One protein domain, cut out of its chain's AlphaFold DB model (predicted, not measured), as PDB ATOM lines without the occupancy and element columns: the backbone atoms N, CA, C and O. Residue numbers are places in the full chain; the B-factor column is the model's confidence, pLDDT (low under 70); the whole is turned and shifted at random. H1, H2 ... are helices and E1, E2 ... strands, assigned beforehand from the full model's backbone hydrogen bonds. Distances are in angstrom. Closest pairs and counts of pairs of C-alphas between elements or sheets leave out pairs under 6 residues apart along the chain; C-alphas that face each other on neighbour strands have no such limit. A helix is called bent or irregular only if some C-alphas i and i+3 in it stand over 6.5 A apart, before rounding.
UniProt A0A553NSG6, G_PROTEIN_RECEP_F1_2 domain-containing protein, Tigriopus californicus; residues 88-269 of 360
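This is residues 88 to 269 of the 360 residues of the protein "G_PROTEIN_RECEP_F1_2 domain-containing protein" of Tigriopus californicus (UniProt A0A553NSG6). A long two-stranded hairpin, E1 and E2, reaches as an arm from one end of a helical body, in which H2, H3b and H5 form an up-and-down bundle. H1 packs along H2 alone, H3a and H6 lie by the base of the arm, and H4 lies at the far end of the body. The printed part has 182 residues, with six named helices and two named strands in the order H1 H2 H3 H4 H5 E1 E2 H6; the class is mostly helix, and the sheet is antiparallel. It is only just loose, close to extended, with a radius of gyration of the C-alphas of 23.4 A and spans of 90 by 34 by 26 A, the arm adding much of the length.

E1, residues 233 to 247, spans 40.8 A and ends at C-alpha 247 (298.019, 129.257, 277.671). E2, residues 250 to 263, spans 37.0 A and bends by 59 degrees at residue 259. H1, residues 88 to 118, starts at C-alpha 88 (319.708, 136.495, 306.998) and spans 43.6 A; H2, residues 125 to 153, spans 42.1 A. H3, residues 156 to 193, was assigned as one helix by its hydrogen bonds but is bent, C-alphas 164 and 167 being 6.8 A apart; its arms are H3a, 156 to 164, and H3b, 167 to 193, 40.7 A long. H4 is residues 195 to 204 and H6 265 to 268. H5, residues 209 to 231, spans 34.1 A. H5 is irregular, with C-alphas 225 and 228 7.6 A apart and a kink of 45 degrees near residue 225; H1 is only just irregular, with C-alphas 94 and 97 6.6 A apart.

E1 and E2 are a hairpin, with N 234 and O 262 at 2.9 A and N 252 and O 244 at 3.0 A, within hydrogen-bond range. The closest C-alphas of H3a and E1, Cys 163 and Ser 233, are 5.4 A apart. H3b and H5 touch, closest at the C-alphas of Ser 176 and Ser 218, 4.9 A, opposite ways at a shallow tilt of 32 degrees, only just short of steep. H2, the hub, touches H3b, closest at the C-alphas of Ser 133 and Ser 177, 5.9 A. H1 and H2, a helical hairpin, touch at a shallow tilt of 31 degrees, closest at the C-alphas of Val 106 and Thr 138, 5.6 A. Every O i to N i+4 pair is within hydrogen-bond range in H3a and H4, but 25 of 27 in H1, 24 of 25 in H2, 22 of 23 in H3b and 15 of 19 in H5; H6 is too short for such a pair.

The C-alphas of Val 196 and Thr 249, the two farthest apart, are 90.9 A apart. The printed part has no cut and no long link. Mean pLDDT of the printed part is 92.4; residues 246 and 250 are under 70.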
ATOM      1  N   SER A  88     320.094 135.961 305.688       92.44
ATOM      2  CA  SER A  88     319.708 136.495 306.998       92.44
ATOM      3  C   SER A  88     320.863 137.249 307.655       92.44
ATOM      4  O   SER A  88     320.667 138.351 308.171       92.44
ATOM      5  N   ILE A  89     322.077 136.698 307.584       92.56
ATOM      6  CA  ILE A  89     323.300 137.346 308.070       92.56
ATOM      7  C   ILE A  89     323.567 138.634 307.283       92.56
ATOM      8  O   ILE A  89     323.784 139.680 307.896       92.56
ATOM      9  N   GLU A  90     323.488 138.598 305.951       90.31
ATOM     10  CA  GLU A  90     323.666 139.780 305.100       90.31
ATOM     11  C   GLU A  90     322.663 140.881 305.462       90.31
ATOM     12  O   GLU A  90     323.038 142.044 305.602       90.31
ATOM     13  N   PHE A  91     321.395 140.531 305.689       89.94
ATOM     14  CA  PHE A  91     320.381 141.503 306.082       89.94
ATOM     15  C   PHE A  91     320.659 142.118 307.461       89.94
ATOM     16  O   PHE A  91     320.598 143.340 307.624       89.94
ATOM     17  N   ILE A  92     320.993 141.293 308.456       94.19
ATOM     18  CA  ILE A  92     321.258 141.764 309.821       94.19
ATOM     19  C   ILE A  92     322.496 142.666 309.850       94.19
ATOM     20  O   ILE A  92     322.431 143.783 310.368       94.19
ATOM     21  N   PHE A  93     323.617 142.215 309.288       91.88
ATOM     22  CA  PHE A  93     324.876 142.956 309.345       91.88
ATOM     23  C   PHE A  93     324.924 144.106 308.336       91.88
ATOM     24  O   PHE A  93     325.308 145.220 308.694       91.88
ATOM     25  N   GLY A  94     324.520 143.847 307.092       88.25
ATOM     26  CA  GLY A  94     324.609 144.796 305.984       88.25
ATOM     27  C   GLY A  94     323.567 145.906 306.042       88.25
ATOM     28  O   GLY A  94     323.877 147.040 305.689       88.25
ATOM     29  N   VAL A  95     322.358 145.623 306.539       90.38
ATOM     30  CA  VAL A  95     321.282 146.624 306.604       90.38
ATOM     31  C   VAL A  95     321.104 147.147 308.023       90.38
ATOM     32  O   VAL A  95     321.327 148.331 308.265       90.38
ATOM     33  N   ILE A  96     320.724 146.288 308.974       93.88
ATOM     34  CA  ILE A  96     320.304 146.741 310.312       93.88
ATOM     35  C   ILE A  96     321.488 147.313 311.095       93.88
ATOM     36  O   ILE A  96     321.467 148.480 311.495       93.88
ATOM     37  N   LEU A  97     322.536 146.513 311.302       94.38
ATOM     38  CA  LEU A  97     323.679 146.923 312.114       94.38
ATOM     39  C   LEU A  97     324.425 148.095 311.467       94.38
ATOM     40  O   LEU A  97     324.773 149.056 312.155       94.38
ATOM     41  N   GLN A  98     324.618 148.054 310.146       93.44
ATOM     42  CA  GLN A  98     325.235 149.151 309.405       93.44
ATOM     43  C   GLN A  98     324.425 150.451 309.510       93.44
ATOM     44  O   GLN A  98     325.023 151.507 309.715       93.44
ATOM     45  N   ALA A  99     323.090 150.403 309.419       95.00
ATOM     46  CA  ALA A  99     322.241 151.584 309.581       95.00
ATOM     47  C   ALA A  99     322.311 152.152 311.004       95.00
ATOM     48  O   ALA A  99     322.440 153.365 311.169       95.00
ATOM     49  N   MET A 100     322.291 151.293 312.028       96.38
ATOM     50  CA  MET A 100     322.412 151.722 313.425       96.38
ATOM     51  C   MET A 100     323.769 152.377 313.694       96.38
ATOM     52  O   MET A 100     323.832 153.533 314.114       96.38
ATOM     53  N   VAL A 101     324.864 151.664 313.412       95.81
ATOM     54  CA  VAL A 101     326.230 152.167 313.629       95.81
ATOM     55  C   VAL A 101     326.489 153.403 312.769       95.81
ATOM     56  O   VAL A 101     327.073 154.375 313.248       95.81
ATOM     57  N   GLY A 102     326.016 153.402 311.522       96.00
ATOM     58  CA  GLY A 102     326.132 154.534 310.612       96.00
ATOM     59  C   GLY A 102     325.378 155.765 311.110       96.00
ATOM     60  O   GLY A 102     325.948 156.854 311.150       96.00
ATOM     61  N   GLY A 103     324.133 155.599 311.565       96.56
ATOM     62  CA  GLY A 103     323.323 156.678 312.128       96.56
ATOM     63  C   GLY A 103     323.977 157.313 313.357       96.56
ATOM     64  O   GLY A 103     324.196 158.526 313.383       96.56
ATOM     65  N   PHE A 104     324.380 156.496 314.337       97.62
ATOM     66  CA  PHE A 104     325.106 156.985 315.515       97.62
ATOM     67  C   PHE A 104     326.440 157.639 315.147       97.62
ATOM     68  O   PHE A 104     326.786 158.680 315.704       97.62
ATOM     69  N   GLY A 105     327.172 157.068 314.188       96.69
ATOM     70  CA  GLY A 105     328.445 157.605 313.717       96.69
ATOM     71  C   GLY A 105     328.307 158.984 313.073       96.69
ATOM     72  O   GLY A 105     329.072 159.889 313.402       96.69
ATOM     73  N   VAL A 106     327.309 159.188 312.207       98.00
ATOM     74  CA  VAL A 106     327.050 160.493 311.569       98.00
ATOM     75  C   VAL A 106     326.666 161.540 312.612       98.00
ATOM     76  O   VAL A 106     327.269 162.613 312.641       98.00
ATOM     77  N   VAL A 107     325.719 161.225 313.506       98.12
ATOM     78  CA  VAL A 107     325.298 162.150 314.573       98.12
ATOM     79  C   VAL A 107     326.482 162.499 315.478       98.12
ATOM     80  O   VAL A 107     326.761 163.678 315.700       98.12
ATOM     81  N   GLY A 108     327.233 161.493 315.934       97.50
ATOM     82  CA  GLY A 108     328.413 161.679 316.776       97.50
ATOM     83  C   GLY A 108     329.480 162.554 316.116       97.50
ATOM     84  O   GLY A 108     329.988 163.484 316.748       97.50
ATOM     85  N   ASN A 109     329.772 162.325 314.833       97.75
ATOM     86  CA  ASN A 109     330.746 163.119 314.086       97.75
ATOM     87  C   ASN A 109     330.293 164.576 313.918       97.75
ATOM     88  O   ASN A 109     331.089 165.487 314.149       97.75
ATOM     89  N   ILE A 110     329.027 164.822 313.569       97.88
ATOM     90  CA  ILE A 110     328.481 166.181 313.415       97.88
ATOM     91  C   ILE A 110     328.510 166.937 314.750       97.88
ATOM     92  O   ILE A 110     328.923 168.103 314.797       97.88
ATOM     93  N   CYS A 111     328.123 166.280 315.848       97.81
ATOM     94  CA  CYS A 111     328.212 166.850 317.191       97.81
ATOM     95  C   CYS A 111     329.664 167.191 317.555       97.81
ATOM     96  O   CYS A 111     329.935 168.306 318.002       97.81
ATOM     97  N   ALA A 112     330.610 166.279 317.312       96.94
ATOM     98  CA  ALA A 112     332.027 166.498 317.592       96.94
ATOM     99  C   ALA A 112     332.611 167.667 316.781       96.94
ATOM    100  O   ALA A 112     333.268 168.538 317.352       96.94
ATOM    101  N   ILE A 113     332.315 167.743 315.477       97.44
ATOM    102  CA  ILE A 113     332.710 168.874 314.624       97.44
ATOM    103  C   ILE A 113     332.151 170.180 315.196       97.44
ATOM    104  O   ILE A 113     332.892 171.141 315.394       97.44
ATOM    105  N   SER A 114     330.863 170.205 315.541       97.38
ATOM    106  CA  SER A 114     330.204 171.394 316.093       97.38
ATOM    107  C   SER A 114     330.850 171.872 317.398       97.38
ATOM    108  O   SER A 114     331.049 173.074 317.583       97.38
ATOM    109  N   VAL A 115     331.207 170.945 318.293       97.19
ATOM    110  CA  VAL A 115     331.883 171.250 319.565       97.19
ATOM    111  C   VAL A 115     333.284 171.814 319.327       97.19
ATOM    112  O   VAL A 115     333.649 172.824 319.933       97.19
ATOM    113  N   ILE A 116     334.060 171.200 318.430       95.56
ATOM    114  CA  ILE A 116     335.435 171.627 318.144       95.56
ATOM    115  C   ILE A 116     335.451 173.021 317.508       95.56
ATOM    116  O   ILE A 116     336.228 173.873 317.936       95.56
ATOM    117  N   LEU A 117     334.577 173.283 316.532       95.12
ATOM    118  CA  LEU A 117     334.551 174.567 315.822       95.12
ATOM    119  C   LEU A 117     334.065 175.729 316.695       95.12
ATOM    120  O   LEU A 117     334.553 176.850 316.543       95.12
ATOM    121  N   LYS A 118     333.127 175.481 317.620       96.12
ATOM    122  CA  LYS A 118     332.606 176.520 318.524       96.12
ATOM    123  C   LYS A 118     333.564 176.858 319.667       96.12
ATOM    124  O   LYS A 118     333.552 177.983 320.160       96.12
ATOM    125  N   SER A 119     334.395 175.913 320.108       94.25
ATOM    126  CA  SER A 119     335.277 176.124 321.256       94.25
ATOM    127  C   SER A 119     336.556 176.871 320.871       94.25
ATOM    128  O   SER A 119     337.453 176.322 320.232       94.25
ATOM    129  N   SER A 120     336.703 178.116 321.337       89.50
ATOM    130  CA  SER A 120     337.941 178.894 321.168       89.50
ATOM    131  C   SER A 120     339.158 178.225 321.820       89.50
ATOM    132  O   SER A 120     340.272 178.347 321.317       89.50
ATOM    133  N   LYS A 121     338.943 177.455 322.895       88.12
ATOM    134  CA  LYS A 121     339.992 176.706 323.609       88.12
ATOM    135  C   LYS A 121     340.522 175.507 322.818       88.12
ATOM    136  O   LYS A 121     341.595 175.003 323.132       88.12
ATOM    137  N   LEU A 122     339.774 175.035 321.818       85.19
ATOM    138  CA  LEU A 122     340.139 173.889 320.983       85.19
ATOM    139  C   LEU A 122     340.721 174.306 319.626       85.19
ATOM    140  O   LEU A 122     340.899 173.450 318.761       85.19
ATOM    141  N   ARG A 123     341.076 175.579 319.427       86.69
ATOM    142  CA  ARG A 123     341.749 176.040 318.207       86.69
ATOM    143  C   ARG A 123     343.201 175.573 318.191       86.69
ATOM    144  O   ARG A 123     344.075 176.150 318.828       86.69
ATOM    145  N   SER A 124     343.438 174.446 317.531       90.06
ATOM    146  CA  SER A 124     344.775 173.904 317.310       90.06
ATOM    147  C   SER A 124     344.814 173.131 315.997       90.06
ATOM    148  O   SER A 124     343.815 172.530 315.599       90.06
ATOM    149  N   VAL A 125     345.987 173.087 315.359       92.31
ATOM    150  CA  VAL A 125     346.220 172.296 314.136       92.31
ATOM    151  C   VAL A 125     345.777 170.841 314.328       92.31
ATOM    152  O   VAL A 125     345.102 170.289 313.465       92.31
ATOM    153  N   PHE A 126     346.088 170.237 315.479       91.56
ATOM    154  CA  PHE A 126     345.670 168.875 315.815       91.56
ATOM    155  C   PHE A 126     344.142 168.702 315.768       91.56
ATOM    156  O   PHE A 126     343.643 167.787 315.117       91.56
ATOM    157  N   ASN A 127     343.393 169.607 316.406       93.06
ATOM    158  CA  ASN A 127     341.932 169.531 316.431       93.06
ATOM    159  C   ASN A 127     341.313 169.793 315.051       93.06
ATOM    160  O   ASN A 127     340.278 169.216 314.731       93.06
ATOM    161  N   TYR A 128     341.944 170.606 314.205       95.75
ATOM    162  CA  TYR A 128     341.481 170.788 312.831       95.75
ATOM    163  C   TYR A 128     341.758 169.576 311.937       95.75
ATOM    164  O   TYR A 128     340.910 169.238 311.115       95.75
ATOM    165  N   ILE A 129     342.865 168.852 312.139       95.88
ATOM    166  CA  ILE A 129     343.071 167.548 311.481       95.88
ATOM    167  C   ILE A 129     341.993 166.557 311.937       95.88
ATOM    168  O   ILE A 129     341.442 165.832 311.109       95.88
ATOM    169  N   LEU A 130     341.639 166.566 313.228       95.31
ATOM    170  CA  LEU A 130     340.540 165.754 313.752       95.31
ATOM    171  C   LEU A 130     339.207 166.101 313.068       95.31
ATOM    172  O   LEU A 130     338.497 165.194 312.651       95.31
ATOM    173  N   VAL A 131     338.891 167.386 312.867       97.50
ATOM    174  CA  VAL A 131     337.700 167.812 312.103       97.50
ATOM    175  C   VAL A 131     337.730 167.267 310.675       97.50
ATOM    176  O   VAL A 131     336.740 166.687 310.233       97.50
ATOM    177  N   CYS A 132     338.854 167.380 309.963       97.88
ATOM    178  CA  CYS A 132     338.982 166.815 308.619       97.88
ATOM    179  C   CYS A 132     338.787 165.289 308.606       97.88
ATOM    180  O   CYS A 132     338.101 164.760 307.730       97.88
ATOM    181  N   SER A 133     339.321 164.583 309.607       96.44
ATOM    182  CA  SER A 133     339.108 163.141 309.773       96.44
ATOM    183  C   SER A 133     337.634 162.800 310.017       96.44
ATOM    184  O   SER A 133     337.140 161.829 309.449       96.44
ATOM    185  N   LEU A 134     336.919 163.589 310.826       97.69
ATOM    186  CA  LEU A 134     335.489 163.396 311.094       97.69
ATOM    187  C   LEU A 134     334.638 163.646 309.843       97.69
ATOM    188  O   LEU A 134     333.674 162.915 309.604       97.69
ATOM    189  N   LEU A 135     335.007 164.627 309.014       98.12
ATOM    190  CA  LEU A 135     334.361 164.864 307.722       98.12
ATOM    191  C   LEU A 135     334.541 163.659 306.792       98.12
ATOM    192  O   LEU A 135     333.554 163.142 306.277       98.12
ATOM    193  N   ILE A 136     335.768 163.146 306.653       98.12
ATOM    194  CA  ILE A 136     336.052 161.960 305.829       98.12
ATOM    195  C   ILE A 136     335.312 160.719 306.349       98.12
ATOM    196  O   ILE A 136     334.727 159.988 305.552       98.12
ATOM    197  N   HIS A 137     335.268 160.493 307.667       97.12
ATOM    198  CA  HIS A 137     334.484 159.398 308.253       97.12
ATOM    199  C   HIS A 137     332.987 159.544 307.981       97.12
ATOM    200  O   HIS A 137     332.323 158.560 307.665       97.12
ATOM    201  N   THR A 138     332.457 160.763 308.059       98.00
ATOM    202  CA  THR A 138     331.049 161.035 307.752       98.00
ATOM    203  C   THR A 138     330.755 160.744 306.284       98.00
ATOM    204  O   THR A 138     329.808 160.023 305.988       98.00
ATOM    205  N   SER A 139     331.607 161.205 305.363       97.62
ATOM    206  CA  SER A 139     331.499 160.877 303.938       97.62
ATOM    207  C   SER A 139     331.589 159.370 303.679       97.62
ATOM    208  O   SER A 139     330.835 158.851 302.861       97.62
ATOM    209  N   PHE A 140     332.460 158.648 304.396       97.12
ATOM    210  CA  PHE A 140     332.587 157.194 304.273       97.12
ATOM    211  C   PHE A 140     331.303 156.485 304.711       97.12
ATOM    212  O   PHE A 140     330.780 155.658 303.965       97.12
ATOM    213  N   ILE A 141     330.757 156.847 305.876       96.75
ATOM    214  CA  ILE A 141     329.510 156.268 306.391       96.75
ATOM    215  C   ILE A 141     328.351 156.552 305.433       96.75
ATOM    216  O   ILE A 141     327.630 155.628 305.063       96.75
ATOM    217  N   LEU A 142     328.206 157.800 304.977       96.00
ATOM    218  CA  LEU A 142     327.170 158.167 304.014       96.00
ATOM    219  C   LEU A 142     327.319 157.378 302.710       96.00
ATOM    220  O   LEU A 142     326.331 156.851 302.215       96.00
ATOM    221  N   SER A 143     328.540 157.216 302.185       95.44
ATOM    222  CA  SER A 143     328.766 156.404 300.983       95.44
ATOM    223  C   SER A 143     328.342 154.942 301.172       95.44
ATOM    224  O   SER A 143     327.748 154.359 300.269       95.44
ATOM    225  N   ALA A 144     328.581 154.363 302.353       93.56
ATOM    226  CA  ALA A 144     328.203 152.988 302.660       93.56
ATOM    227  C   ALA A 144     326.680 152.820 302.782       93.56
ATOM    228  O   ALA A 144     326.123 151.896 302.196       93.56
ATOM    229  N   LEU A 145     325.998 153.731 303.485       93.19
ATOM    230  CA  LEU A 145     324.535 153.715 303.609       93.19
ATOM    231  C   LEU A 145     323.851 153.896 302.251       93.19
ATOM    232  O   LEU A 145     322.913 153.172 301.926       93.19
ATOM    233  N   THR A 146     324.364 154.817 301.437       91.69
ATOM    234  CA  THR A 146     323.867 155.077 300.086       91.69
ATOM    235  C   THR A 146     323.928 153.823 299.208       91.69
ATOM    236  O   THR A 146     322.954 153.515 298.528       91.69
ATOM    237  N   ILE A 147     325.023 153.054 299.261       91.69
ATOM    238  CA  ILE A 147     325.145 151.791 298.512       91.69
ATOM    239  C   ILE A 147     324.049 150.795 298.912       91.69
ATOM    240  O   ILE A 147     323.440 150.189 298.033       91.69
ATOM    241  N   GLU A 148     323.769 150.633 300.207       90.25
ATOM    242  CA  GLU A 148     322.770 149.659 300.675       90.25
ATOM    243  C   GLU A 148     321.340 150.046 300.295       90.25
ATOM    244  O   GLU A 148     320.560 149.191 299.872       90.25
ATOM    245  N   VAL A 149     321.003 151.336 300.367       88.06
ATOM    246  CA  VAL A 149     319.706 151.835 299.883       88.06
ATOM    247  C   VAL A 149     319.562 151.551 298.390       88.06
ATOM    248  O   VAL A 149     318.544 151.024 297.940       88.06
ATOM    249  N   TYR A 150     320.598 151.842 297.608       85.81
ATOM    250  CA  TYR A 150     320.524 151.673 296.164       85.81
ATOM    251  C   TYR A 150     320.548 150.221 295.691       85.81
ATOM    252  O   TYR A 150     319.907 149.924 294.687       85.81
ATOM    253  N   LYS A 151     321.194 149.299 296.416       85.50
ATOM    254  CA  LYS A 151     321.079 147.857 296.139       85.50
ATOM    255  C   LYS A 151     319.618 147.384 296.122       85.50
ATOM    256  O   LYS A 151     319.314 146.410 295.443       85.50
ATOM    257  N   LYS A 152     318.720 148.055 296.857       83.81
ATOM    258  CA  LYS A 152     317.283 147.739 296.895       83.81
ATOM    259  C   LYS A 152     316.473 148.446 295.813       83.81
ATOM    260  O   LYS A 152     315.527 147.861 295.305       83.81
ATOM    261  N   VAL A 153     316.831 149.683 295.470       85.19
ATOM    262  CA  VAL A 153     316.123 150.465 294.442       85.19
ATOM    263  C   VAL A 153     316.494 150.003 293.027       85.19
ATOM    264  O   VAL A 153     315.647 149.987 292.138       85.19
ATOM    265  N   GLY A 154     317.751 149.609 292.816       83.38
ATOM    266  CA  GLY A 154     318.277 149.252 291.502       83.38
ATOM    267  C   GLY A 154     318.370 150.445 290.541       83.38
ATOM    268  O   GLY A 154     318.376 151.610 290.943       83.38
ATOM    269  N   GLY A 155     318.469 150.140 289.245       86.81
ATOM    270  CA  GLY A 155     318.444 151.126 288.162       86.81
ATOM    271  C   GLY A 155     319.779 151.321 287.436       86.81
ATOM    272  O   GLY A 155     320.863 151.180 288.004       86.81
ATOM    273  N   LYS A 156     319.684 151.692 286.152       90.06
ATOM    274  CA  LYS A 156     320.835 151.899 285.257       90.06
ATOM    275  C   LYS A 156     321.816 152.938 285.797       90.06
ATOM    276  O   LYS A 156     323.003 152.657 285.936       90.06
ATOM    277  N   THR A 157     321.304 154.122 286.136       90.75
ATOM    278  CA  THR A 157     322.112 155.252 286.616       90.75
ATOM    279  C   THR A 157     322.893 154.880 287.870       90.75
ATOM    280  O   THR A 157     324.049 155.264 288.021       90.75
ATOM    281  N   PHE A 158     322.288 154.087 288.760       90.31
ATOM    282  CA  PHE A 158     322.982 153.611 289.946       90.31
ATOM    283  C   PHE A 158     324.103 152.634 289.597       90.31
ATOM    284  O   PHE A 158     325.204 152.804 290.108       90.31
ATOM    285  N   GLY A 159     323.860 151.657 288.717       90.50
ATOM    286  CA  GLY A 159     324.906 150.734 288.271       90.50
ATOM    287  C   GLY A 159     326.129 151.478 287.727       90.50
ATOM    288  O   GLY A 159     327.262 151.156 288.086       90.50
ATOM    289  N   GLU A 160     325.901 152.528 286.935       92.94
ATOM    290  CA  GLU A 160     326.967 153.362 286.376       92.94
ATOM    291  C   GLU A 160     327.713 154.162 287.454       92.94
ATOM    292  O   GLU A 160     328.945 154.103 287.498       92.94
ATOM    293  N   ILE A 161     326.996 154.847 288.356       93.31
ATOM    294  CA  ILE A 161     327.591 155.593 289.484       93.31
ATOM    295  C   ILE A 161     328.350 154.651 290.425       93.31
ATOM    296  O   ILE A 161     329.415 154.996 290.943       93.31
ATOM    297  N   PHE A 162     327.817 153.455 290.657       92.50
ATOM    298  CA  PHE A 162     328.438 152.467 291.518       92.50
ATOM    299  C   PHE A 162     329.778 152.015 290.947       92.50
ATOM    300  O   PHE A 162     330.799 152.182 291.615       92.50
ATOM    301  N   CYS A 163     329.781 151.510 289.708       92.44
ATOM    302  CA  CYS A 163     330.975 150.946 289.080       92.44
ATOM    303  C   CYS A 163     332.078 151.992 288.890       92.44
ATOM    304  O   CYS A 163     333.240 151.720 289.174       92.44
ATOM    305  N   HIS A 164     331.721 153.195 288.433       92.56
ATOM    306  CA  HIS A 164     332.711 154.201 288.042       92.56
ATOM    307  C   HIS A 164     333.096 155.163 289.160       92.56
ATOM    308  O   HIS A 164     334.065 155.895 289.000       92.56
ATOM    309  N   PHE A 165     332.351 155.218 290.267       94.62
ATOM    310  CA  PHE A 165     332.638 156.170 291.337       94.62
ATOM    311  C   PHE A 165     332.591 155.528 292.720       94.62
ATOM    312  O   PHE A 165     333.629 155.438 293.373       94.62
ATOM    313  N   LEU A 166     331.428 155.058 293.184       94.31
ATOM    314  CA  LEU A 166     331.273 154.626 294.584       94.31
ATOM    315  C   LEU A 166     332.178 153.444 294.953       94.31
ATOM    316  O   LEU A 166     332.678 153.400 296.082       94.31
ATOM    317  N   TYR A 167     332.413 152.524 294.011       94.00
ATOM    318  CA  TYR A 167     333.250 151.345 294.218       94.00
ATOM    319  C   TYR A 167     334.685 151.711 294.628       94.00
ATOM    320  O   TYR A 167     335.200 151.195 295.619       94.00
ATOM    321  N   ALA A 168     335.300 152.667 293.927       96.19
ATOM    322  CA  ALA A 168     336.638 153.174 294.223       96.19
ATOM    323  C   ALA A 168     336.634 154.245 295.335       96.19
ATOM    324  O   ALA A 168     337.527 154.308 296.182       96.19
ATOM    325  N   PHE A 169     335.598 155.079 295.397       96.44
ATOM    326  CA  PHE A 169     335.528 156.190 296.343       96.44
ATOM    327  C   PHE A 169     335.530 155.726 297.809       96.44
ATOM    328  O   PHE A 169     336.201 156.322 298.655       96.44
ATOM    329  N   ARG A 170     334.831 154.631 298.128       95.56
ATOM    330  CA  ARG A 170     334.723 154.136 299.509       95.56
ATOM    331  C   ARG A 170     336.076 153.664 300.084       95.56
ATOM    332  O   ARG A 170     336.443 154.140 301.163       95.56
ATOM    333  N   PRO A 171     336.854 152.788 299.415       95.88
ATOM    334  CA  PRO A 171     338.216 152.459 299.837       95.88
ATOM    335  C   PRO A 171     339.136 153.681 299.914       95.88
ATOM    336  O   PRO A 171     339.904 153.789 300.867       95.88
ATOM    337  N   MET A 172     339.016 154.637 298.984       98.12
ATOM    338  CA  MET A 172     339.804 155.875 299.015       98.12
ATOM    339  C   MET A 172     339.574 156.669 300.310       98.12
ATOM    340  O   MET A 172     340.538 157.078 300.959       98.12
ATOM    341  N   LEU A 173     338.318 156.849 300.736       98.06
ATOM    342  CA  LEU A 173     338.004 157.534 301.996       98.06
ATOM    343  C   LEU A 173     338.562 156.792 303.217       98.06
ATOM    344  O   LEU A 173     339.120 157.419 304.118       98.06
ATOM    345  N   LEU A 174     338.462 155.461 303.225       96.06
ATOM    346  CA  LEU A 174     338.972 154.615 304.306       96.06
ATOM    347  C   LEU A 174     340.507 154.653 304.418       96.06
ATOM    348  O   LEU A 174     341.067 154.677 305.515       96.06
ATOM    349  N   HIS A 175     341.217 154.677 303.290       97.06
ATOM    350  CA  HIS A 175     342.676 154.809 303.286       97.06
ATOM    351  C   HIS A 175     343.114 156.227 303.659       97.06
ATOM    352  O   HIS A 175     344.044 156.398 304.447       97.06
ATOM    353  N   SER A 176     342.394 157.249 303.187       98.25
ATOM    354  CA  SER A 176     342.655 158.639 303.564       98.25
ATOM    355  C   SER A 176     342.519 158.858 305.076       98.25
ATOM    356  O   SER A 176     343.393 159.479 305.683       98.25
ATOM    357  N   SER A 177     341.492 158.287 305.721       96.88
ATOM    358  CA  SER A 177     341.339 158.390 307.181       96.88
ATOM    359  C   SER A 177     342.445 157.664 307.954       96.88
ATOM    360  O   SER A 177     342.917 158.150 308.986       96.88
ATOM    361  N   THR A 178     342.926 156.538 307.424       96.50
ATOM    362  CA  THR A 178     344.075 155.810 307.975       96.50
ATOM    363  C   THR A 178     345.337 156.674 307.946       96.50
ATOM    364  O   THR A 178     345.998 156.847 308.973       96.50
ATOM    365  N   PHE A 179     345.644 157.300 306.807       97.44
ATOM    366  CA  PHE A 179     346.789 158.206 306.691       97.44
ATOM    367  C   PHE A 179     346.643 159.449 307.572       97.44
ATOM    368  O   PHE A 179     347.609 159.856 308.219       97.44
ATOM    369  N   LEU A 180     345.440 160.020 307.678       96.56
ATOM    370  CA  LEU A 180     345.181 161.127 308.601       96.56
ATOM    371  C   LEU A 180     345.391 160.732 310.060       96.56
ATOM    372  O   LEU A 180     345.925 161.529 310.823       96.56
ATOM    373  N   THR A 181     345.059 159.502 310.444       96.00
ATOM    374  CA  THR A 181     345.314 158.996 311.801       96.00
ATOM    375  C   THR A 181     346.812 158.948 312.110       96.00
ATOM    376  O   THR A 181     347.245 159.386 313.178       96.00
ATOM    377  N   VAL A 182     347.629 158.517 311.145       97.25
ATOM    378  CA  VAL A 182     349.097 158.566 311.256       97.25
ATOM    379  C   VAL A 182     349.595 160.014 311.357       97.25
ATOM    380  O   VAL A 182     350.437 160.321 312.205       97.25
ATOM    381  N   LEU A 183     349.060 160.925 310.537       96.62
ATOM    382  CA  LEU A 183     349.419 162.347 310.575       96.62
ATOM    383  C   LEU A 183     349.012 163.013 311.897       96.62
ATOM    384  O   LEU A 183     349.786 163.808 312.427       96.62
ATOM    385  N   MET A 184     347.869 162.644 312.483       94.62
ATOM    386  CA  MET A 184     347.458 163.088 313.821       94.62
ATOM    387  C   MET A 184     348.462 162.650 314.893       94.62
ATOM    388  O   MET A 184     348.842 163.459 315.743       94.62
ATOM    389  N   ALA A 185     348.937 161.400 314.843       95.06
ATOM    390  CA  ALA A 185     349.950 160.904 315.776       95.06
ATOM    391  C   ALA A 185     351.293 161.640 315.612       95.06
ATOM    392  O   ALA A 185     351.909 162.037 316.604       95.06
ATOM    393  N   ARG A 186     351.716 161.896 314.367       96.06
ATOM    394  CA  ARG A 186     352.925 162.679 314.065       96.06
ATOM    395  C   ARG A 186     352.825 164.117 314.573       96.06
ATOM    396  O   ARG A 186     353.762 164.620 315.186       96.06
ATOM    397  N   GLU A 187     351.709 164.793 314.320       94.75
ATOM    398  CA  GLU A 187     351.506 166.176 314.763       94.75
ATOM    399  C   GLU A 187     351.494 166.288 316.281       94.75
ATOM    400  O   GLU A 187     352.091 167.205 316.849       94.75
ATOM    401  N   ARG A 188     350.903 165.299 316.951       92.50
ATOM    402  CA  ARG A 188     350.968 165.203 318.402       92.50
ATOM    403  C   ARG A 188     352.400 165.022 318.907       92.50
ATOM    404  O   ARG A 188     352.770 165.681 319.879       92.50
ATOM    405  N   LEU A 189     353.197 164.167 318.264       93.94
ATOM    406  CA  LEU A 189     354.605 163.995 318.622       93.94
ATOM    407  C   LEU A 189     355.357 165.327 318.517       93.94
ATOM    408  O   LEU A 189     356.043 165.724 319.458       93.94
ATOM    409  N   ARG A 190     355.166 166.051 317.409       94.25
ATOM    410  CA  ARG A 190     355.820 167.339 317.161       94.25
ATOM    411  C   ARG A 190     355.454 168.396 318.203       94.25
ATOM    412  O   ARG A 190     356.334 169.085 318.708       94.25
ATOM    413  N   ALA A 191     354.177 168.485 318.576       91.75
ATOM    414  CA  ALA A 191     353.720 169.397 319.626       91.75
ATOM    415  C   ALA A 191     354.342 169.091 321.006       91.75
ATOM    416  O   ALA A 191     354.427 169.963 321.872       91.75
ATOM    417  N   ILE A 192     354.763 167.843 321.228       90.88
ATOM    418  CA  ILE A 192     355.338 167.366 322.488       90.88
ATOM    419  C   ILE A 192     356.860 167.519 322.512       90.88
ATOM    420  O   ILE A 192     357.397 167.960 323.528       90.88
ATOM    421  N   GLN A 193     357.552 167.167 321.433       92.12
ATOM    422  CA  GLN A 193     359.011 167.245 321.379       92.12
ATOM    423  C   GLN A 193     359.497 168.696 321.278       92.12
ATOM    424  O   GLN A 193     360.358 169.085 322.061       92.12
ATOM    425  N   ASP A 194     358.856 169.517 320.437       92.69
ATOM    426  CA  ASP A 194     359.325 170.873 320.121       92.69
ATOM    427  C   ASP A 194     358.234 171.938 320.346       92.69
ATOM    428  O   ASP A 194     357.783 172.592 319.399       92.69
ATOM    429  N   PRO A 195     357.783 172.167 321.596       90.69
ATOM    430  CA  PRO A 195     356.630 173.028 321.876       90.69
ATOM    431  C   PRO A 195     356.829 174.486 321.431       90.69
ATOM    432  O   PRO A 195     355.867 175.135 321.021       90.69
ATOM    433  N   VAL A 196     358.062 175.005 321.486       92.31
ATOM    434  CA  VAL A 196     358.380 176.391 321.093       92.31
ATOM    435  C   VAL A 196     358.322 176.557 319.574       92.31
ATOM    436  O   VAL A 196     357.622 177.443 319.088       92.31
ATOM    437  N   SER A 197     358.990 175.677 318.819       93.38
ATOM    438  CA  SER A 197     358.930 175.697 317.350       93.38
ATOM    439  C   SER A 197     357.504 175.456 316.859       93.38
ATOM    440  O   SER A 197     357.023 176.188 316.001       93.38
ATOM    441  N   TYR A 198     356.785 174.508 317.468       91.44
ATOM    442  CA  TYR A 198     355.393 174.234 317.128       91.44
ATOM    443  C   TYR A 198     354.486 175.455 317.348       91.44
ATOM    444  O   TYR A 198     353.652 175.765 316.497       91.44
ATOM    445  N   ARG A 199     354.660 176.183 318.461       89.94
ATOM    446  CA  ARG A 199     353.912 177.420 318.722       89.94
ATOM    447  C   ARG A 199     354.239 178.509 317.702       89.94
ATOM    448  O   ARG A 199     353.315 179.150 317.211       89.94
ATOM    449  N   ASN A 200     355.514 178.705 317.370       91.94
ATOM    450  CA  ASN A 200     355.929 179.709 316.387       91.94
ATOM    451  C   ASN A 200     355.353 179.407 314.995       91.94
ATOM    452  O   ASN A 200     354.826 180.306 314.340       91.94
ATOM    453  N   ASP A 201     355.350 178.136 314.588       87.81
ATOM    454  CA  ASP A 201     354.723 177.698 313.340       87.81
ATOM    455  C   ASP A 201     353.221 178.018 313.317       87.81
ATOM    456  O   ASP A 201     352.719 178.520 312.310       87.81
ATOM    457  N   CYS A 202     352.514 177.780 314.431       85.25
ATOM    458  CA  CYS A 202     351.081 178.074 314.555       85.25
ATOM    459  C   CYS A 202     350.768 179.577 314.519       85.25
ATOM    460  O   CYS A 202     349.694 179.951 314.065       85.25
ATOM    461  N   LEU A 203     351.682 180.436 314.980       87.38
ATOM    462  CA  LEU A 203     351.507 181.893 314.927       87.38
ATOM    463  C   LEU A 203     351.788 182.465 313.529       87.38
ATOM    464  O   LEU A 203     351.223 183.489 313.160       87.38
ATOM    465  N   SER A 204     352.661 181.816 312.752       86.75
ATOM    466  CA  SER A 204     353.128 182.323 311.453       86.75
ATOM    467  C   SER A 204     352.165 182.096 310.281       86.75
ATOM    468  O   SER A 204     352.271 182.763 309.253       86.75
ATOM    469  N   ARG A 205     351.248 181.128 310.389       84.38
ATOM    470  CA  ARG A 205     350.352 180.703 309.301       84.38
ATOM    471  C   ARG A 205     348.928 180.538 309.808       84.38
ATOM    472  O   ARG A 205     348.709 180.255 310.977       84.38
ATOM    473  N   SER A 206     347.960 180.640 308.898       88.75
ATOM    474  CA  SER A 206     346.571 180.285 309.204       88.75
ATOM    475  C   SER A 206     346.482 178.834 309.685       88.75
ATOM    476  O   SER A 206     347.003 177.914 309.047       88.75
ATOM    477  N   GLU A 207     345.786 178.641 310.805       87.88
ATOM    478  CA  GLU A 207     345.639 177.361 311.506       87.88
ATOM    479  C   GLU A 207     345.000 176.266 310.631       87.88
ATOM    480  O   GLU A 207     345.209 175.078 310.879       87.88
ATOM    481  N   TRP A 208     344.269 176.656 309.579       92.00
ATOM    482  CA  TRP A 208     343.554 175.768 308.657       92.00
ATOM    483  C   TRP A 208     344.384 175.263 307.482       92.00
ATOM    484  O   TRP A 208     344.109 174.187 306.952       92.00
ATOM    485  N   VAL A 209     345.418 176.004 307.078       94.12
ATOM    486  CA  VAL A 209     346.187 175.676 305.868       94.12
ATOM    487  C   VAL A 209     346.862 174.316 306.021       94.12
ATOM    488  O   VAL A 209     346.772 173.465 305.142       94.12
ATOM    489  N   LYS A 210     347.502 174.077 307.168       94.12
ATOM    490  CA  LYS A 210     348.242 172.838 307.421       94.12
ATOM    491  C   LYS A 210     347.327 171.593 307.498       94.12
ATOM    492  O   LYS A 210     347.618 170.636 306.780       94.12
ATOM    493  N   PRO A 211     346.213 171.589 308.262       96.00
ATOM    494  CA  PRO A 211     345.232 170.498 308.247       96.00
ATOM    495  C   PRO A 211     344.633 170.203 306.869       96.00
ATOM    496  O   PRO A 211     344.506 169.037 306.493       96.00
ATOM    497  N   ILE A 212     344.295 171.242 306.095       96.75
ATOM    498  CA  ILE A 212     343.740 171.082 304.745       96.75
ATOM    499  C   ILE A 212     344.776 170.442 303.821       96.75
ATOM    500  O   ILE A 212     344.462 169.466 303.148       96.75
ATOM    501  N   VAL A 213     346.026 170.916 303.841       96.81
ATOM    502  CA  VAL A 213     347.120 170.320 303.052       96.81
ATOM    503  C   VAL A 213     347.326 168.848 303.415       96.81
ATOM    504  O   VAL A 213     347.483 168.014 302.528       96.81
ATOM    505  N   TYR A 214     347.284 168.497 304.701       97.31
ATOM    506  CA  TYR A 214     347.375 167.101 305.142       97.31
ATOM    507  C   TYR A 214     346.220 166.240 304.643       97.31
ATOM    508  O   TYR A 214     346.462 165.124 304.189       97.31
ATOM    509  N   SER A 215     345.002 166.773 304.663       97.62
ATOM    510  CA  SER A 215     343.800 166.068 304.205       97.62
ATOM    511  C   SER A 215     343.756 165.901 302.689       97.62
ATOM    512  O   SER A 215     343.371 164.850 302.186       97.62
ATOM    513  N   ILE A 216     344.191 166.912 301.938       97.94
ATOM    514  CA  ILE A 216     344.307 166.825 300.479       97.94
ATOM    515  C   ILE A 216     345.390 165.812 300.106       97.94
ATOM    516  O   ILE A 216     345.145 164.932 299.287       97.94
ATOM    517  N   ASN A 217     346.561 165.870 300.745       97.75
ATOM    518  CA  ASN A 217     347.632 164.912 300.477       97.75
ATOM    519  C   ASN A 217     347.221 163.475 300.824       97.75
ATOM    520  O   ASN A 217     347.525 162.564 300.058       97.75
ATOM    521  N   SER A 218     346.503 163.254 301.933       98.00
ATOM    522  CA  SER A 218     346.009 161.917 302.276       98.00
ATOM    523  C   SER A 218     344.998 161.402 301.253       98.00
ATOM    524  O   SER A 218     345.067 160.231 300.882       98.00
ATOM    525  N   LEU A 219     344.104 162.265 300.752       98.31
ATOM    526  CA  LEU A 219     343.157 161.923 299.688       98.31
ATOM    527  C   LEU A 219     343.862 161.613 298.367       98.31
ATOM    528  O   LEU A 219     343.494 160.642 297.720       98.31
ATOM    529  N   ILE A 220     344.883 162.382 297.985       98.31
ATOM    530  CA  ILE A 220     345.650 162.140 296.754       98.31
ATOM    531  C   ILE A 220     346.380 160.798 296.836       98.31
ATOM    532  O   ILE A 220     346.252 159.983 295.929       98.31
ATOM    533  N   VAL A 221     347.105 160.535 297.929       98.12
ATOM    534  CA  VAL A 221     347.838 159.269 298.103       98.12
ATOM    535  C   VAL A 221     346.874 158.079 298.116       98.12
ATOM    536  O   VAL A 221     347.125 157.079 297.446       98.12
ATOM    537  N   ALA A 222     345.747 158.194 298.823       98.25
ATOM    538  CA  ALA A 222     344.708 157.168 298.824       98.25
ATOM    539  C   ALA A 222     344.059 156.987 297.444       98.25
ATOM    540  O   ALA A 222     343.805 155.860 297.031       98.25
ATOM    541  N   GLY A 223     343.810 158.085 296.729       98.12
ATOM    542  CA  GLY A 223     343.223 158.086 295.395       98.12
ATOM    543  C   GLY A 223     344.123 157.377 294.397       98.12
ATOM    544  O   GLY A 223     343.665 156.453 293.737       98.12
ATOM    545  N   ILE A 224     345.416 157.728 294.373       98.06
ATOM    546  CA  ILE A 224     346.432 157.061 293.544       98.06
ATOM    547  C   ILE A 224     346.464 155.562 293.837       98.06
ATOM    548  O   ILE A 224     346.465 154.756 292.909       98.06
ATOM    549  N   PHE A 225     346.452 155.179 295.116       98.06
ATOM    550  CA  PHE A 225     346.475 153.770 295.499       98.06
ATOM    551  C   PHE A 225     345.252 153.003 294.986       98.06
ATOM    552  O   PHE A 225     345.382 151.840 294.624       98.06
ATOM    553  N   VAL A 226     344.085 153.645 294.923       97.81
ATOM    554  CA  VAL A 226     342.804 153.025 294.557       97.81
ATOM    555  C   VAL A 226     342.504 153.084 293.052       97.81
ATOM    556  O   VAL A 226     341.545 152.464 292.603       97.81
ATOM    557  N   ILE A 227     343.345 153.739 292.243       97.12
ATOM    558  CA  ILE A 227     343.196 153.814 290.777       97.12
ATOM    559  C   ILE A 227     342.830 152.452 290.141       97.12
ATOM    560  O   ILE A 227     341.844 152.410 289.409       97.12
ATOM    561  N   PRO A 228     343.496 151.318 290.442       97.06
ATOM    562  CA  PRO A 228     343.155 150.030 289.826       97.06
ATOM    563  C   PRO A 228     341.700 149.570 290.021       97.06
ATOM    564  O   PRO A 228     341.166 148.880 289.154       97.06
ATOM    565  N   LEU A 229     341.018 149.994 291.096       96.12
ATOM    566  CA  LEU A 229     339.634 149.584 291.373       96.12
ATOM    567  C   LEU A 229     338.640 150.100 290.329       96.12
ATOM    568  O   LEU A 229     337.604 149.471 290.136       96.12
ATOM    569  N   PHE A 230     338.941 151.201 289.633       95.81
ATOM    570  CA  PHE A 230     338.061 151.733 288.586       95.81
ATOM    571  C   PHE A 230     337.905 150.776 287.392       95.81
ATOM    572  O   PHE A 230     336.940 150.894 286.644       95.81
ATOM    573  N   TRP A 231     338.817 149.812 287.224       96.75
ATOM    574  CA  TRP A 231     338.774 148.825 286.140       96.75
ATOM    575  C   TRP A 231     338.233 147.458 286.564       96.75
ATOM    576  O   TRP A 231     338.217 146.543 285.745       96.75
ATOM    577  N   GLU A 232     337.789 147.276 287.809       95.38
ATOM    578  CA  GLU A 232     337.340 145.965 288.307       95.38
ATOM    579  C   GLU A 232     335.877 145.638 288.006       95.38
ATOM    580  O   GLU A 232     335.503 144.465 287.966       95.38
ATOM    581  N   SER A 233     335.050 146.659 287.801       94.94
ATOM    582  CA  SER A 233     333.606 146.510 287.624       94.94
ATOM    583  C   SER A 233     333.124 147.200 286.359       94.94
ATOM    584  O   SER A 233     333.555 148.310 286.051       94.94
ATOM    585  N   LYS A 234     332.186 146.563 285.662       95.19
ATOM    586  CA  LYS A 234     331.468 147.115 284.511       95.19
ATOM    587  C   LYS A 234     329.969 146.879 284.670       95.19
ATOM    588  O   LYS A 234     329.547 145.938 285.338       95.19
ATOM    589  N   VAL A 235     329.163 147.724 284.039       94.62
ATOM    590  CA  VAL A 235     327.718 147.500 283.935       94.62
ATOM    591  C   VAL A 235     327.459 146.689 282.674       94.62
ATOM    592  O   VAL A 235     327.816 147.122 281.579       94.62
ATOM    593  N   GLU A 236     326.841 145.524 282.822       93.69
ATOM    594  CA  GLU A 236     326.391 144.695 281.708       93.69
ATOM    595  C   GLU A 236     324.874 144.775 281.555       93.69
ATOM    596  O   GLU A 236     324.118 144.837 282.529       93.69
ATOM    597  N   VAL A 237     324.437 144.797 280.296       91.81
ATOM    598  CA  VAL A 237     323.022 144.755 279.939       91.81
ATOM    599  C   VAL A 237     322.632 143.293 279.802       91.81
ATOM    600  O   VAL A 237     323.041 142.624 278.855       91.81
ATOM    601  N   VAL A 238     321.842 142.805 280.750       89.50
ATOM    602  CA  VAL A 238     321.358 141.426 280.763       89.50
ATOM    603  C   VAL A 238     319.959 141.415 280.171       89.50
ATOM    604  O   VAL A 238     319.070 142.114 280.654       89.50
ATOM    605  N   ARG A 239     319.745 140.632 279.110       88.94
ATOM    606  CA  ARG A 239     318.393 140.358 278.612       88.94
ATOM    607  C   ARG A 239     317.855 139.159 279.372       88.94
ATOM    608  O   ARG A 239     318.298 138.040 279.141       88.94
ATOM    609  N   ALA A 240     316.933 139.410 280.291       82.56
ATOM    610  CA  ALA A 240     316.192 138.347 280.942       82.56
ATOM    611  C   ALA A 240     314.996 138.008 280.049       82.56
ATOM    612  O   ALA A 240     314.043 138.785 279.951       82.56
ATOM    613  N   ILE A 241     315.097 136.869 279.363       84.75
ATOM    614  CA  ILE A 241     313.998 136.277 278.604       84.75
ATOM    615  C   ILE A 241     313.157 135.499 279.608       84.75
ATOM    616  O   ILE A 241     313.607 134.493 280.159       84.75
ATOM    617  N   ARG A 242     311.955 135.991 279.894       80.38
ATOM    618  CA  ARG A 242     310.981 135.280 280.713       80.38
ATOM    619  C   ARG A 242     310.013 134.580 279.769       80.38
ATOM    620  O   ARG A 242     309.296 135.234 279.019       80.38
ATOM    621  N   HIS A 243     309.999 133.252 279.806       77.25
ATOM    622  CA  HIS A 243     308.957 132.479 279.139       77.25
ATOM    623  C   HIS A 243     307.677 132.604 279.966       77.25
ATOM    624  O   HIS A 243     307.569 132.047 281.064       77.25
ATOM    625  N   VAL A 244     306.732 133.397 279.470       80.69
ATOM    626  CA  VAL A 244     305.409 133.546 280.068       80.69
ATOM    627  C   VAL A 244     304.452 132.693 279.240       80.69
ATOM    628  O   VAL A 244     304.071 133.057 278.127       80.69
ATOM    629  N   SER A 245     304.097 131.520 279.768       75.00
ATOM    630  CA  SER A 245     303.056 130.664 279.187       75.00
ATOM    631  C   SER A 245     301.707 131.347 279.394       75.00
ATOM    632  O   SER A 245     301.181 131.358 280.508       75.00
ATOM    633  N   TRP A 246     301.150 131.920 278.326       67.31
ATOM    634  CA  TRP A 246     299.856 132.609 278.359       67.31
ATOM    635  C   TRP A 246     298.679 131.624 278.245       67.31
ATOM    636  O   TRP A 246     297.572 131.953 278.651       67.31
ATOM    637  N   ASN A 247     298.922 130.416 277.716       79.69
ATOM    638  CA  ASN A 247     298.019 129.257 277.671       79.69
ATOM    639  C   ASN A 247     298.836 127.993 277.335       79.69
ATOM    640  O   ASN A 247     299.907 128.113 276.751       79.69
ATOM    641  N   ALA A 248     298.303 126.787 277.588       72.19
ATOM    642  CA  ALA A 248     298.988 125.501 277.340       72.19
ATOM    643  C   ALA A 248     299.484 125.265 275.891       72.19
ATOM    644  O   ALA A 248     300.180 124.288 275.630       72.19
ATOM    645  N   THR A 249     299.119 126.131 274.939       74.31
ATOM    646  CA  THR A 249     299.533 126.064 273.530       74.31
ATOM    647  C   THR A 249     300.302 127.299 273.040       74.31
ATOM    648  O   THR A 249     300.687 127.323 271.873       74.31
ATOM    649  N   HIS A 250     300.513 128.326 273.873       68.06
ATOM    650  CA  HIS A 250     301.181 129.568 273.468       68.06
ATOM    651  C   HIS A 250     302.178 130.058 274.523       68.06
ATOM    652  O   HIS A 250     301.791 130.613 275.556       68.06
ATOM    653  N   ASP A 251     303.460 129.940 274.184       73.38
ATOM    654  CA  ASP A 251     304.561 130.555 274.916       73.38
ATOM    655  C   ASP A 251     304.866 131.936 274.329       73.38
ATOM    656  O   ASP A 251     305.113 132.079 273.129       73.38
ATOM    657  N   VAL A 252     304.837 132.966 275.179       82.75
ATOM    658  CA  VAL A 252     305.278 134.317 274.825       82.75
ATOM    659  C   VAL A 252     306.621 134.572 275.502       82.75
ATOM    660  O   VAL A 252     306.760 134.426 276.717       82.75
ATOM    661  N   GLU A 253     307.621 134.956 274.712       84.44
ATOM    662  CA  GLU A 253     308.917 135.397 275.226       84.44
ATOM    663  C   GLU A 253     308.843 136.877 275.609       84.44
ATOM    664  O   GLU A 253     308.846 137.767 274.757       84.44
ATOM    665  N   GLU A 254     308.785 137.156 276.909       84.62
ATOM    666  CA  GLU A 254     308.904 138.513 277.423       84.62
ATOM    667  C   GLU A 254     310.386 138.836 277.653       84.62
ATOM    668  O   GLU A 254     311.030 138.320 278.568       84.62
ATOM    669  N   SER A 255     310.957 139.696 276.805       84.88
ATOM    670  CA  SER A 255     312.334 140.173 276.965       84.88
ATOM    671  C   SER A 255     312.364 141.415 277.852       84.88
ATOM    672  O   SER A 255     312.061 142.518 277.395       84.88
ATOM    673  N   SER A 256     312.832 141.267 279.089       86.19
ATOM    674  CA  SER A 256     313.125 142.397 279.975       86.19
ATOM    675  C   SER A 256     314.611 142.775 279.919       86.19
ATOM    676  O   SER A 256     315.499 141.919 279.907       86.19
ATOM    677  N   ILE A 257     314.897 144.079 279.842       86.56
ATOM    678  CA  ILE A 257     316.268 144.607 279.851       86.56
ATOM    679  C   ILE A 257     316.650 144.927 281.298       86.56
ATOM    680  O   ILE A 257     316.191 145.918 281.867       86.56
ATOM    681  N   GLY A 258     317.497 144.085 281.883       87.06
ATOM    682  CA  GLY A 258     318.110 144.287 283.189       87.06
ATOM    683  C   GLY A 258     319.507 144.904 283.085       87.06
ATOM    684  O   GLY A 258     320.202 144.764 282.078       87.06
ATOM    685  N   TYR A 259     319.933 145.576 284.153       87.50
ATOM    686  CA  TYR A 259     321.309 146.054 284.314       87.50
ATOM    687  C   TYR A 259     321.934 145.322 285.494       87.50
ATOM    688  O   TYR A 259     321.414 145.400 286.607       87.50
ATOM    689  N   GLN A 260     323.042 144.628 285.253       89.81
ATOM    690  CA  GLN A 260     323.782 143.909 286.281       89.81
ATOM    691  C   GLN A 260     325.204 144.454 286.378       89.81
ATOM    692  O   GLN A 260     325.830 144.808 285.380       89.81
ATOM    693  N   ILE A 261     325.722 144.532 287.602       90.88
ATOM    694  CA  ILE A 261     327.133 144.829 287.839       90.88
ATOM    695  C   ILE A 261     327.908 143.532 287.618       90.88
ATOM    696  O   ILE A 261     327.702 142.560 288.344       90.88
ATOM    697  N   ALA A 262     328.786 143.524 286.622       92.31
ATOM    698  CA  ALA A 262     329.649 142.399 286.300       92.31
ATOM    699  C   ALA A 262     331.109 142.723 286.638       92.31
ATOM    700  O   ALA A 262     331.567 143.865 286.523       92.31
ATOM    701  N   VAL A 263     331.855 141.697 287.041       94.50
ATOM    702  CA  VAL A 263     333.302 141.792 287.252       94.50
ATOM    703  C   VAL A 263     334.034 141.769 285.910       94.50
ATOM    704  O   VAL A 263     333.622 141.098 284.962       94.50
ATOM    705  N   THR A 264     335.119 142.526 285.792       95.62
ATOM    706  CA  THR A 264     335.957 142.521 284.587       95.62
ATOM    707  C   THR A 264     336.981 141.379 284.626       95.62
ATOM    708  O   THR A 264     337.341 140.907 285.707       95.62
ATOM    709  N   PRO A 265     337.543 140.965 283.471       95.50
ATOM    710  CA  PRO A 265     338.652 140.007 283.440       95.50
ATOM    711  C   PRO A 265     339.865 140.458 284.266       95.50
ATOM    712  O   PRO A 265     340.578 139.625 284.813       95.50
ATOM    713  N   PHE A 266     340.062 141.774 284.412       95.19
ATOM    714  CA  PHE A 266     341.114 142.345 285.253       95.19
ATOM    715  C   PHE A 266     340.963 141.938 286.726       95.19
ATOM    716  O   PHE A 266     341.948 141.582 287.367       95.19
ATOM    717  N   ARG A 267     339.728 141.908 287.253       93.56
ATOM    718  CA  ARG A 267     339.456 141.449 288.624       93.56
ATOM    719  C   ARG A 267     339.737 139.959 288.813       93.56
ATOM    720  O   ARG A 267     340.025 139.567 289.936       93.56
ATOM    721  N   MET A 268     339.665 139.158 287.750       91.62
ATOM    722  CA  MET A 268     339.866 137.704 287.797       91.62
ATOM    723  C   MET A 268     341.338 137.290 287.646       91.62
ATOM    724  O   MET A 268     341.664 136.120 287.833       91.62
ATOM    725  N   ASP A 269     342.240 138.227 287.340       94.62
ATOM    726  CA  ASP A 269     343.670 137.943 287.233       94.62
ATOM    727  C   ASP A 269     344.263 137.574 288.608       94.62
ATOM    728  O   ASP A 269     344.284 138.371 289.550       94.62
TER     729      ASP A 269